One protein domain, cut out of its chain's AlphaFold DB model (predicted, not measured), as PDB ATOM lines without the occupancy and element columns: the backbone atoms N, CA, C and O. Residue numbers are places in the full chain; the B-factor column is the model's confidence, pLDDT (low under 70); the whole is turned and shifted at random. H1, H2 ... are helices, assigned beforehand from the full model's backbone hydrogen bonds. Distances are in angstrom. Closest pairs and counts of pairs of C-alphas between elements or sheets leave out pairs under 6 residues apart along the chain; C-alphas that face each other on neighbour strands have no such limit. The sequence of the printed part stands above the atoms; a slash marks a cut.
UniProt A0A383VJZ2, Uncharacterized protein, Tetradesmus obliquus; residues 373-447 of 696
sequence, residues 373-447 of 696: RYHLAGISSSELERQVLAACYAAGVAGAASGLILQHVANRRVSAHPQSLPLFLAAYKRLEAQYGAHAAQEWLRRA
ATOM      1  N   ARG A 373     -21.649  17.639   0.916       51.69
ATOM      2  CA  ARG A 373     -21.190  18.043  -0.427       51.69
ATOM      3  C   ARG A 373     -19.668  18.093  -0.573       51.69
ATOM      4  O   ARG A 373     -19.194  17.956  -1.693       51.69
ATOM      5  N   TYR A 374     -18.928  18.253   0.525       49.62
ATOM      6  CA  TYR A 374     -17.462  18.156   0.520       49.62
ATOM      7  C   TYR A 374     -16.997  16.690   0.506       49.62
ATOM      8  O   TYR A 374     -15.982  16.371  -0.106       49.62
ATOM      9  N   HIS A 375     -17.797  15.772   1.062       48.41
ATOM     10  CA  HIS A 375     -17.502  14.336   1.025       48.41
ATOM     11  C   HIS A 375     -17.549  13.703  -0.374       48.41
ATOM     12  O   HIS A 375     -16.866  12.708  -0.591       48.41
ATOM     13  N   LEU A 376     -18.269  14.284  -1.343       49.28
ATOM     14  CA  LEU A 376     -18.338  13.751  -2.714       49.28
ATOM     15  C   LEU A 376     -17.019  13.878  -3.503       49.28
ATOM     16  O   LEU A 376     -16.901  13.265  -4.557       49.28
ATOM     17  N   ALA A 377     -16.033  14.633  -3.004       57.84
ATOM     18  CA  ALA A 377     -14.711  14.759  -3.627       57.84
ATOM     19  C   ALA A 377     -13.551  14.253  -2.747       57.84
ATOM     20  O   ALA A 377     -12.408  14.299  -3.184       57.84
ATOM     21  N   GLY A 378     -13.807  13.808  -1.509       74.06
ATOM     22  CA  GLY A 378     -12.754  13.351  -0.588       74.06
ATOM     23  C   GLY A 378     -11.771  14.433  -0.106       74.06
ATOM     24  O   GLY A 378     -10.794  14.104   0.560       74.06
ATOM     25  N   ILE A 379     -12.009  15.715  -0.404       78.19
ATOM     26  CA  ILE A 379     -11.127  16.827  -0.010       78.19
ATOM     27  C   ILE A 379     -11.643  17.434   1.300       78.19
ATOM     28  O   ILE A 379     -12.795  17.869   1.383       78.19
ATOM     29  N   SER A 380     -10.796  17.476   2.332       85.50
ATOM     30  CA  SER A 380     -11.126  18.142   3.597       85.50
ATOM     31  C   SER A 380     -11.225  19.664   3.408       85.50
ATOM     32  O   SER A 380     -10.580  20.238   2.531       85.50
ATOM     33  N   SER A 381     -12.016  20.351   4.240       83.31
ATOM     34  CA  SER A 381     -12.158  21.819   4.156       83.31
ATOM     35  C   SER A 381     -10.808  22.535   4.265       83.31
ATOM     36  O   SER A 381     -10.553  23.475   3.522       83.31
ATOM     37  N   SER A 382      -9.922  22.058   5.143       87.38
ATOM     38  CA  SER A 382      -8.580  22.619   5.319       87.38
ATOM     39  C   SER A 382      -7.686  22.406   4.097       87.38
ATOM     40  O   SER A 382      -6.898  23.286   3.758       87.38
ATOM     41  N   GLU A 383      -7.818  21.271   3.409       88.00
ATOM     42  CA  GLU A 383      -7.074  20.998   2.180       88.00
ATOM     43  C   GLU A 383      -7.577  21.864   1.019       88.00
ATOM     44  O   GLU A 383      -6.775  22.467   0.308       88.00
ATOM     45  N   LEU A 384      -8.897  22.037   0.884       85.31
ATOM     46  CA  LEU A 384      -9.466  22.975  -0.087       85.31
ATOM     47  C   LEU A 384      -8.999  24.410   0.186       85.31
ATOM     48  O   LEU A 384      -8.634  25.128  -0.743       85.31
ATOM     49  N   GLU A 385      -8.985  24.835   1.450       89.62
ATOM     50  CA  GLU A 385      -8.507  26.165   1.825       89.62
ATOM     51  C   GLU A 385      -7.030  26.364   1.470       89.62
ATOM     52  O   GLU A 385      -6.679  27.386   0.875       89.62
ATOM     53  N   ARG A 386      -6.172  25.374   1.751       90.94
ATOM     54  CA  ARG A 386      -4.758  25.398   1.342       90.94
ATOM     55  C   ARG A 386      -4.605  25.465  -0.170       90.94
ATOM     56  O   ARG A 386      -3.825  26.285  -0.643       90.94
ATOM     57  N   GLN A 387      -5.362  24.670  -0.926       90.12
ATOM     58  CA  GLN A 387      -5.320  24.686  -2.391       90.12
ATOM     59  C   GLN A 387      -5.756  26.041  -2.956       90.12
ATOM     60  O   GLN A 387      -5.108  26.573  -3.857       90.12
ATOM     61  N   VAL A 388      -6.812  26.643  -2.399       89.88
ATOM     62  CA  VAL A 388      -7.277  27.970  -2.819       89.88
ATOM     63  C   VAL A 388      -6.248  29.048  -2.491       89.88
ATOM     64  O   VAL A 388      -5.962  29.889  -3.345       89.88
ATOM     65  N   LEU A 389      -5.662  29.025  -1.292       92.50
ATOM     66  CA  LEU A 389      -4.627  29.978  -0.889       92.50
ATOM     67  C   LEU A 389      -3.350  29.824  -1.722       92.50
ATOM     68  O   LEU A 389      -2.807  30.830  -2.177       92.50
ATOM     69  N   ALA A 390      -2.912  28.591  -1.982       92.38
ATOM     70  CA  ALA A 390      -1.769  28.302  -2.842       92.38
ATOM     71  C   ALA A 390      -2.009  28.796  -4.276       92.38
ATOM     72  O   ALA A 390      -1.146  29.456  -4.849       92.38
ATOM     73  N   ALA A 391      -3.203  28.564  -4.833       91.88
ATOM     74  CA  ALA A 391      -3.571  29.069  -6.152       91.88
ATOM     75  C   ALA A 391      -3.640  30.606  -6.189       91.88
ATOM     76  O   ALA A 391      -3.169  31.216  -7.147       91.88
ATOM     77  N   CYS A 392      -4.175  31.251  -5.144       92.81
ATOM     78  CA  CYS A 392      -4.171  32.712  -5.032       92.81
ATOM     79  C   CYS A 392      -2.740  33.261  -4.997       92.81
ATOM     80  O   CYS A 392      -2.441  34.210  -5.718       92.81
ATOM     81  N   TYR A 393      -1.856  32.643  -4.209       93.38
ATOM     82  CA  TYR A 393      -0.448  33.025  -4.125       93.38
ATOM     83  C   TYR A 393       0.263  32.859  -5.474       93.38
ATOM     84  O   TYR A 393       0.904  33.797  -5.944       93.38
ATOM     85  N   ALA A 394       0.067  31.722  -6.149       92.38
ATOM     86  CA  ALA A 394       0.620  31.461  -7.478       92.38
ATOM     87  C   ALA A 394       0.111  32.457  -8.537       92.38
ATOM     88  O   ALA A 394       0.870  32.888  -9.399       92.38
ATOM     89  N   ALA A 395      -1.153  32.877  -8.447       90.69
ATOM     90  CA  ALA A 395      -1.732  33.899  -9.317       90.69
ATOM     91  C   ALA A 395      -1.347  35.340  -8.920       90.69
ATOM     92  O   ALA A 395      -1.819  36.291  -9.545       90.69
ATOM     93  N   GLY A 396      -0.551  35.537  -7.861       91.62
ATOM     94  CA  GLY A 396      -0.201  36.857  -7.330       91.62
ATOM     95  C   GLY A 396      -1.392  37.624  -6.739       91.62
ATOM     96  O   GLY A 396      -1.370  38.854  -6.667       91.62
ATOM     97  N   VAL A 397      -2.480  36.940  -6.371       90.69
ATOM     98  CA  VAL A 397      -3.638  37.523  -5.679       90.69
ATOM     99  C   VAL A 397      -3.350  37.524  -4.177       90.69
ATOM    100  O   VAL A 397      -3.515  36.512  -3.500       90.69
ATOM    101  N   ALA A 398      -2.914  38.669  -3.653       86.94
ATOM    102  CA  ALA A 398      -2.562  38.832  -2.243       86.94
ATOM    103  C   ALA A 398      -3.611  39.643  -1.451       86.94
ATOM    104  O   ALA A 398      -4.464  40.339  -2.009       86.94
ATOM    105  N   GLY A 399      -3.521  39.573  -0.122       90.25
ATOM    106  CA  GLY A 399      -4.265  40.433   0.801       90.25
ATOM    107  C   GLY A 399      -5.772  40.161   0.856       90.25
ATOM    108  O   GLY A 399      -6.219  39.019   0.893       90.25
ATOM    109  N   ALA A 400      -6.580  41.224   0.889       87.38
ATOM    110  CA  ALA A 400      -8.031  41.118   1.072       87.38
ATOM    111  C   ALA A 400      -8.736  40.318  -0.041       87.38
ATOM    112  O   ALA A 400      -9.777  39.706   0.197       87.38
ATOM    113  N   ALA A 401      -8.165  40.299  -1.250       87.88
ATOM    114  CA  ALA A 401      -8.718  39.563  -2.377       87.88
ATOM    115  C   ALA A 401      -8.700  38.048  -2.137       87.88
ATOM    116  O   ALA A 401      -9.735  37.411  -2.304       87.88
ATOM    117  N   SER A 402      -7.580  37.473  -1.679       89.00
ATOM    118  CA  SER A 402      -7.485  36.024  -1.442       89.00
ATOM    119  C   SER A 402      -8.462  35.562  -0.358       89.00
ATOM    120  O   SER A 402      -9.129  34.545  -0.536       89.00
ATOM    121  N   GLY A 403      -8.645  36.355   0.702       89.25
ATOM    122  CA  GLY A 403      -9.653  36.096   1.735       89.25
ATOM    123  C   GLY A 403     -11.090  36.115   1.199       89.25
ATOM    124  O   GLY A 403     -11.885  35.240   1.536       89.25
ATOM    125  N   LEU A 404     -11.426  37.064   0.316       88.81
ATOM    126  CA  LEU A 404     -12.743  37.114  -0.331       88.81
ATOM    127  C   LEU A 404     -12.963  35.940  -1.291       88.81
ATOM    128  O   LEU A 404     -14.073  35.412  -1.350       88.81
ATOM    129  N   ILE A 405     -11.932  35.513  -2.024       88.12
ATOM    130  CA  ILE A 405     -11.999  34.340  -2.907       88.12
ATOM    131  C   ILE A 405     -12.201  33.073  -2.076       88.12
ATOM    132  O   ILE A 405     -13.102  32.294  -2.378       88.12
ATOM    133  N   LEU A 406     -11.445  32.910  -0.989       88.50
ATOM    134  CA  LEU A 406     -11.592  31.798  -0.052       88.50
ATOM    135  C   LEU A 406     -13.004  31.751   0.538       88.50
ATOM    136  O   LEU A 406     -13.686  30.731   0.453       88.50
ATOM    137  N   GLN A 407     -13.485  32.889   1.047       88.38
ATOM    138  CA  GLN A 407     -14.843  33.025   1.565       88.38
ATOM    139  C   GLN A 407     -15.884  32.711   0.487       88.38
ATOM    140  O   GLN A 407     -16.915  32.106   0.778       88.38
ATOM    141  N   HIS A 408     -15.640  33.110  -0.761       85.31
ATOM    142  CA  HIS A 408     -16.543  32.838  -1.866       85.31
ATOM    143  C   HIS A 408     -16.630  31.346  -2.191       85.31
ATOM    144  O   HIS A 408     -17.739  30.810  -2.283       85.31
ATOM    145  N   VAL A 409     -15.479  30.684  -2.328       84.38
ATOM    146  CA  VAL A 409     -15.374  29.242  -2.584       84.38
ATOM    147  C   VAL A 409     -16.041  28.460  -1.450       84.38
ATOM    148  O   VAL A 409     -16.890  27.610  -1.723       84.38
ATOM    149  N   ALA A 410     -15.772  28.829  -0.194       83.25
ATOM    150  CA  ALA A 410     -16.358  28.196   0.985       83.25
ATOM    151  C   ALA A 410     -17.882  28.405   1.091       83.25
ATOM    152  O   ALA A 410     -18.634  27.470   1.380       83.25
ATOM    153  N   ASN A 411     -18.369  29.629   0.839       80.62
ATOM    154  CA  ASN A 411     -19.786  29.965   1.010       80.62
ATOM    155  C   ASN A 411     -20.673  29.416  -0.097       80.62
ATOM    156  O   ASN A 411     -21.816  29.027   0.163       80.62
ATOM    157  N   ARG A 412     -20.216  29.449  -1.351       66.88
ATOM    158  CA  ARG A 412     -21.156  29.258  -2.453       66.88
ATOM    159  C   ARG A 412     -21.579  27.824  -2.698       66.88
ATOM    160  O   ARG A 412     -22.413  27.632  -3.582       66.88
ATOM    161  N   ARG A 413     -21.058  26.820  -1.974       53.69
ATOM    162  CA  ARG A 413     -21.191  25.412  -2.395       53.69
ATOM    163  C   ARG A 413     -20.995  25.310  -3.906       53.69
ATOM    164  O   ARG A 413     -21.735  24.566  -4.566       53.69
ATOM    165  N   VAL A 414     -20.119  26.160  -4.469       51.09
ATOM    166  CA  VAL A 414     -19.783  26.015  -5.868       51.09
ATOM    167  C   VAL A 414     -19.273  24.593  -5.855       51.09
ATOM    168  O   VAL A 414     -18.385  24.248  -5.079       51.09
ATOM    169  N   SER A 415     -19.856  23.761  -6.691       51.69
ATOM    170  CA  SER A 415     -19.105  22.722  -7.361       51.69
ATOM    171  C   SER A 415     -17.961  23.412  -8.118       51.69
ATOM    172  O   SER A 415     -17.921  23.404  -9.344       51.69
ATOM    173  N   ALA A 416     -17.103  24.151  -7.402       53.53
ATOM    174  CA  ALA A 416     -15.872  24.719  -7.871       53.53
ATOM    175  C   ALA A 416     -15.028  23.479  -7.930       53.53
ATOM    176  O   ALA A 416     -14.298  23.135  -7.007       53.53
ATOM    177  N   HIS A 417     -15.247  22.755  -9.020       70.31
ATOM    178  CA  HIS A 417     -14.282  21.819  -9.502       70.31
ATOM    179  C   HIS A 417     -12.950  22.567  -9.400       70.31
ATOM    180  O   HIS A 417     -12.893  23.712  -9.873       70.31
ATOM    181  N   PRO A 418     -11.920  22.001  -8.756       75.19
ATOM    182  CA  PRO A 418     -10.622  22.656  -8.605       75.19
ATOM    183  C   PRO A 418     -10.106  23.250  -9.928       75.19
ATOM    184  O   PRO A 418      -9.489  24.307  -9.953       75.19
ATOM    185  N   GLN A 419     -10.500  22.639 -11.049       82.19
ATOM    186  CA  GLN A 419     -10.258  23.074 -12.427       82.19
ATOM    187  C   GLN A 419     -10.834  24.457 -12.803       82.19
ATOM    188  O   GLN A 419     -10.317  25.113 -13.698       82.19
ATOM    189  N   SER A 420     -11.886  24.933 -12.133       86.50
ATOM    190  CA  SER A 420     -12.493  26.250 -12.388       86.50
ATOM    191  C   SER A 420     -11.792  27.399 -11.657       86.50
ATOM    192  O   SER A 420     -11.960  28.561 -12.034       86.50
ATOM    193  N   LEU A 421     -10.997  27.097 -10.623       88.88
ATOM    194  CA  LEU A 421     -10.319  28.107  -9.814       88.88
ATOM    195  C   LEU A 421      -9.254  28.892 -10.608       88.88
ATOM    196  O   LEU A 421      -9.262  30.119 -10.502       88.88
ATOM    197  N   PRO A 422      -8.399  28.268 -11.449       91.06
ATOM    198  CA  PRO A 422      -7.461  29.007 -12.296       91.06
ATOM    199  C   PRO A 422      -8.156  29.990 -13.245       91.06
ATOM    200  O   PRO A 422      -7.737  31.141 -13.347       91.06
ATOM    201  N   LEU A 423      -9.259  29.576 -13.883       91.25
ATOM    202  CA  LEU A 423     -10.049  30.445 -14.766       91.25
ATOM    203  C   LEU A 423     -10.648  31.627 -13.996       91.25
ATOM    204  O   LEU A 423     -10.605  32.766 -14.459       91.25
ATOM    205  N   PHE A 424     -11.157  31.371 -12.790       91.25
ATOM    206  CA  PHE A 424     -11.694  32.408 -11.916       91.25
ATOM    207  C   PHE A 424     -10.620  33.419 -11.479       91.25
ATOM    208  O   PHE A 424     -10.862  34.626 -11.509       91.25
ATOM    209  N   LEU A 425      -9.425  32.948 -11.106       93.38
ATOM    210  CA  LEU A 425      -8.300  33.804 -10.716       93.38
ATOM    211  C   LEU A 425      -7.778  34.631 -11.893       93.38
ATOM    212  O   LEU A 425      -7.530  35.826 -11.730       93.38
ATOM    213  N   ALA A 426      -7.675  34.034 -13.081       94.88
ATOM    214  CA  ALA A 426      -7.288  34.739 -14.299       94.88
ATOM    215  C   ALA A 426      -8.293  35.848 -14.654       94.88
ATOM    216  O   ALA A 426      -7.897  36.983 -14.931       94.88
ATOM    217  N   ALA A 427      -9.595  35.553 -14.572       95.06
ATOM    218  CA  ALA A 427     -10.654  36.535 -14.785       95.06
ATOM    219  C   ALA A 427     -10.595  37.679 -13.757       95.06
ATOM    220  O   ALA A 427     -10.677  38.851 -14.122       95.06
ATOM    221  N   TYR A 428     -10.376  37.361 -12.476       95.12
ATOM    222  CA  TYR A 428     -10.183  38.371 -11.434       95.12
ATOM    223  C   TYR A 428      -8.959  39.258 -11.708       95.12
ATOM    224  O   TYR A 428      -9.072  40.484 -11.651       95.12
ATOM    225  N   LYS A 429      -7.811  38.667 -12.065       95.81
ATOM    226  CA  LYS A 429      -6.585  39.408 -12.390       95.81
ATOM    227  C   LYS A 429      -6.751  40.330 -13.592       95.81
ATOM    228  O   LYS A 429      -6.242  41.447 -13.568       95.81
ATOM    229  N   ARG A 430      -7.509  39.910 -14.605       96.25
ATOM    230  CA  ARG A 430      -7.857  40.757 -15.754       96.25
ATOM    231  C   ARG A 430      -8.647  41.994 -15.319       96.25
ATOM    232  O   ARG A 430      -8.304  43.101 -15.718       96.25
ATOM    233  N   LEU A 431      -9.648  41.820 -14.453       96.50
ATOM    234  CA  LEU A 431     -10.432  42.938 -13.912       96.50
ATOM    235  C   LEU A 431      -9.593  43.854 -13.010       96.50
ATOM    236  O   LEU A 431      -9.731  45.073 -13.086       96.50
ATOM    237  N   GLU A 432      -8.720  43.286 -12.176       96.31
ATOM    238  CA  GLU A 432      -7.791  44.043 -11.329       96.31
ATOM    239  C   GLU A 432      -6.824  44.889 -12.166       96.31
ATOM    240  O   GLU A 432      -6.637  46.066 -11.862       96.31
ATOM    241  N   ALA A 433      -6.258  44.325 -13.236       96.38
ATOM    242  CA  ALA A 433      -5.345  45.037 -14.125       96.38
ATOM    243  C   ALA A 433      -6.038  46.174 -14.896       96.38
ATOM    244  O   ALA A 433      -5.460  47.243 -15.059       96.38
ATOM    245  N   GLN A 434      -7.279  45.962 -15.349       96.88
ATOM    246  CA  GLN A 434      -8.013  46.947 -16.154       96.88
ATOM    247  C   GLN A 434      -8.660  48.064 -15.323       96.88
ATOM    248  O   GLN A 434      -8.675  49.216 -15.750       96.88
ATOM    249  N   TYR A 435      -9.218  47.742 -14.151       97.00
ATOM    250  CA  TYR A 435     -10.063  48.668 -13.376       97.00
ATOM    251  C   TYR A 435      -9.525  48.972 -11.973       97.00
ATOM    252  O   TYR A 435     -10.138  49.730 -11.215       97.00
ATOM    253  N   GLY A 436      -8.381  48.389 -11.617       96.44
ATOM    254  CA  GLY A 436      -7.743  48.526 -10.317       96.44
ATOM    255  C   GLY A 436      -8.264  47.533  -9.275       96.44
ATOM    256  O   GLY A 436      -9.442  47.156  -9.242       96.44
ATOM    257  N   ALA A 437      -7.377  47.166  -8.347       94.88
ATOM    258  CA  ALA A 437      -7.640  46.193  -7.286       94.88
ATOM    259  C   ALA A 437      -8.887  46.529  -6.458       94.88
ATOM    260  O   ALA A 437      -9.707  45.656  -6.182       94.88
ATOM    261  N   HIS A 438      -9.087  47.806  -6.110       94.88
ATOM    262  CA  HIS A 438     -10.236  48.211  -5.303       94.88
ATOM    263  C   HIS A 438     -11.573  47.917  -6.008       94.88
ATOM    264  O   HIS A 438     -12.519  47.462  -5.359       94.88
ATOM    265  N   ALA A 439     -11.708  48.211  -7.305       95.88
ATOM    266  CA  ALA A 439     -12.963  47.972  -8.019       95.88
ATOM    267  C   ALA A 439     -13.248  46.467  -8.112       95.88
ATOM    268  O   ALA A 439     -14.330  46.023  -7.720       95.88
ATOM    269  N   ALA A 440     -12.240  45.685  -8.508       96.25
ATOM    270  CA  ALA A 440     -12.333  44.234  -8.617       96.25
ATOM    271  C   ALA A 440     -12.679  43.558  -7.275       96.25
ATOM    272  O   ALA A 440     -13.552  42.690  -7.230       96.25
ATOM    273  N   GLN A 441     -12.056  43.977  -6.164       94.69
ATOM    274  CA  GLN A 441     -12.378  43.474  -4.819       94.69
ATOM    275  C   GLN A 441     -13.824  43.783  -4.420       94.69
ATOM    276  O   GLN A 441     -14.513  42.923  -3.870       94.69
ATOM    277  N   GLU A 442     -14.315  44.989  -4.714       95.38
ATOM    278  CA  GLU A 442     -15.674  45.383  -4.346       95.38
ATOM    279  C   GLU A 442     -16.736  44.635  -5.168       95.38
ATOM    280  O   GLU A 442     -17.777  44.238  -4.630       95.38
ATOM    281  N   TRP A 443     -16.455  44.377  -6.448       96.25
ATOM    282  CA  TRP A 443     -17.289  43.531  -7.301       96.25
ATOM    283  C   TRP A 443     -17.292  42.078  -6.829       96.25
ATOM    284  O   TRP A 443     -18.371  41.515  -6.651       96.25
ATOM    285  N   LEU A 444     -16.122  41.503  -6.528       93.81
ATOM    286  CA  LEU A 444     -16.004  40.162  -5.949       93.81
ATOM    287  C   LEU A 444     -16.806  40.045  -4.647       93.81
ATOM    288  O   LEU A 444     -17.525  39.070  -4.450       93.81
ATOM    289  N   ARG A 445     -16.723  41.055  -3.775       93.81
ATOM    290  CA  ARG A 445     -17.390  41.056  -2.470       93.81
ATOM    291  C   ARG A 445     -18.913  41.072  -2.578       93.81
ATOM    292  O   ARG A 445     -19.580  40.350  -1.843       93.81
ATOM    293  N   ARG A 446     -19.480  41.915  -3.450       94.00
ATOM    294  CA  ARG A 446     -20.941  42.146  -3.492       94.00
ATOM    295  C   ARG A 446     -21.663  41.415  -4.617       94.00
ATOM    296  O   ARG A 446     -22.845  41.123  -4.475       94.00
ATOM    297  N   ALA A 447     -20.989  41.142  -5.727       93.75
ATOM    298  CA  ALA A 447     -21.554  40.439  -6.871       93.75
ATOM    299  C   ALA A 447     -20.524  39.480  -7.503       93.75
ATOM    300  O   ALA A 447     -20.138  39.635  -8.662       93.75
TER     301      ALA A 447
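This is residues 373 to 447 of the 696 residues of an uncharacterized protein of Tetradesmus obliquus (UniProt A0A383VJZ2). Four helices make an elongated body: H4, the longest, runs along one side of it, the helical hairpin of H2 and H3 lies across from H4, and H5 folds back from the end of H4 to pack on H3. The contacts run round from H2 to H3 to H5 to H4 and back to H2, while the short H1 lies at one end and touches no helix. The printed part has 75 residues with five named helices, in the order H1, H2, H3, H4, H5, and no named strand; the class is all helix. It is compact, with a radius of gyration of the C-alphas of 12.2 A, and spans 38 by 24 by 19 A.

H4, residues 420 to 435, touches H5, residues 437 to 446, with its residues 428 to 432 alone. The C-alphas of Glu 432 and Ala 440 are their closest, 5.3 A apart, and the two helices run opposite ways at a steep tilt of 52 degrees. H4 also touches H2, residues 381 to 394, the same way at a steep tilt of 42 degrees; H4 touches H2 with residues 421 to 425 alone, H2 touches H4 with residues 388 to 392 alone, and the closest C-alphas, of Cys 392 and Leu 425, are 7.1 A apart. H3, residues 400 to 411, forms a helical hairpin with H2, opposite ways at a shallow tilt of 34 degrees, only just short of steep. Their closest C-alphas are those of Cys 392 and Ser 402, 5.9 A apart, and H3 touches H2 with residues 402 to 406 alone. With residues 400 to 405 alone H3 touches H5, the same way at a shallow tilt of 21 degrees, and the closest C-alphas, of Ala 401 and Gln 441, are 5.9 A apart. H3 and H4 are near each other. H1, residues 373 to 377, is close to H2 but not clearly touching, with the C-alphas of Tyr 374 and Ser 381 7.4 A apart; it is apart from H3, H4 and H5. In H2, H3, H4 and H5 every O i to N i+4 pair is within hydrogen-bond range; in H1 0 of 1 is, beside 1 of 2 O i to N i+3 pairs.

H4 measures 22.6 A from C-alpha 420 at (-12.493, 26.250, -12.388) to C-alpha 435 at (-10.063, 48.668, -13.376). H2 measures 19.8 A, H3 16.2 A, H5 14.4 A and H1 7.9 A. H1 begins at C-alpha 373, at (-21.190, 18.043, -0.427), and H5 ends at C-alpha 446, at (-20.941, 42.146, -3.492).

The two C-alphas farthest apart, of His 375 and Gln 434, are 38.1 A apart. The printed part has no cut. The links H1 to H2, H2 to H3 and H4 to H5 are tight, H3 to H4 is short, and no link is long. The mean pLDDT of the printed part is 85.2; residues 373 to 377 and 412 to 416 are under 70.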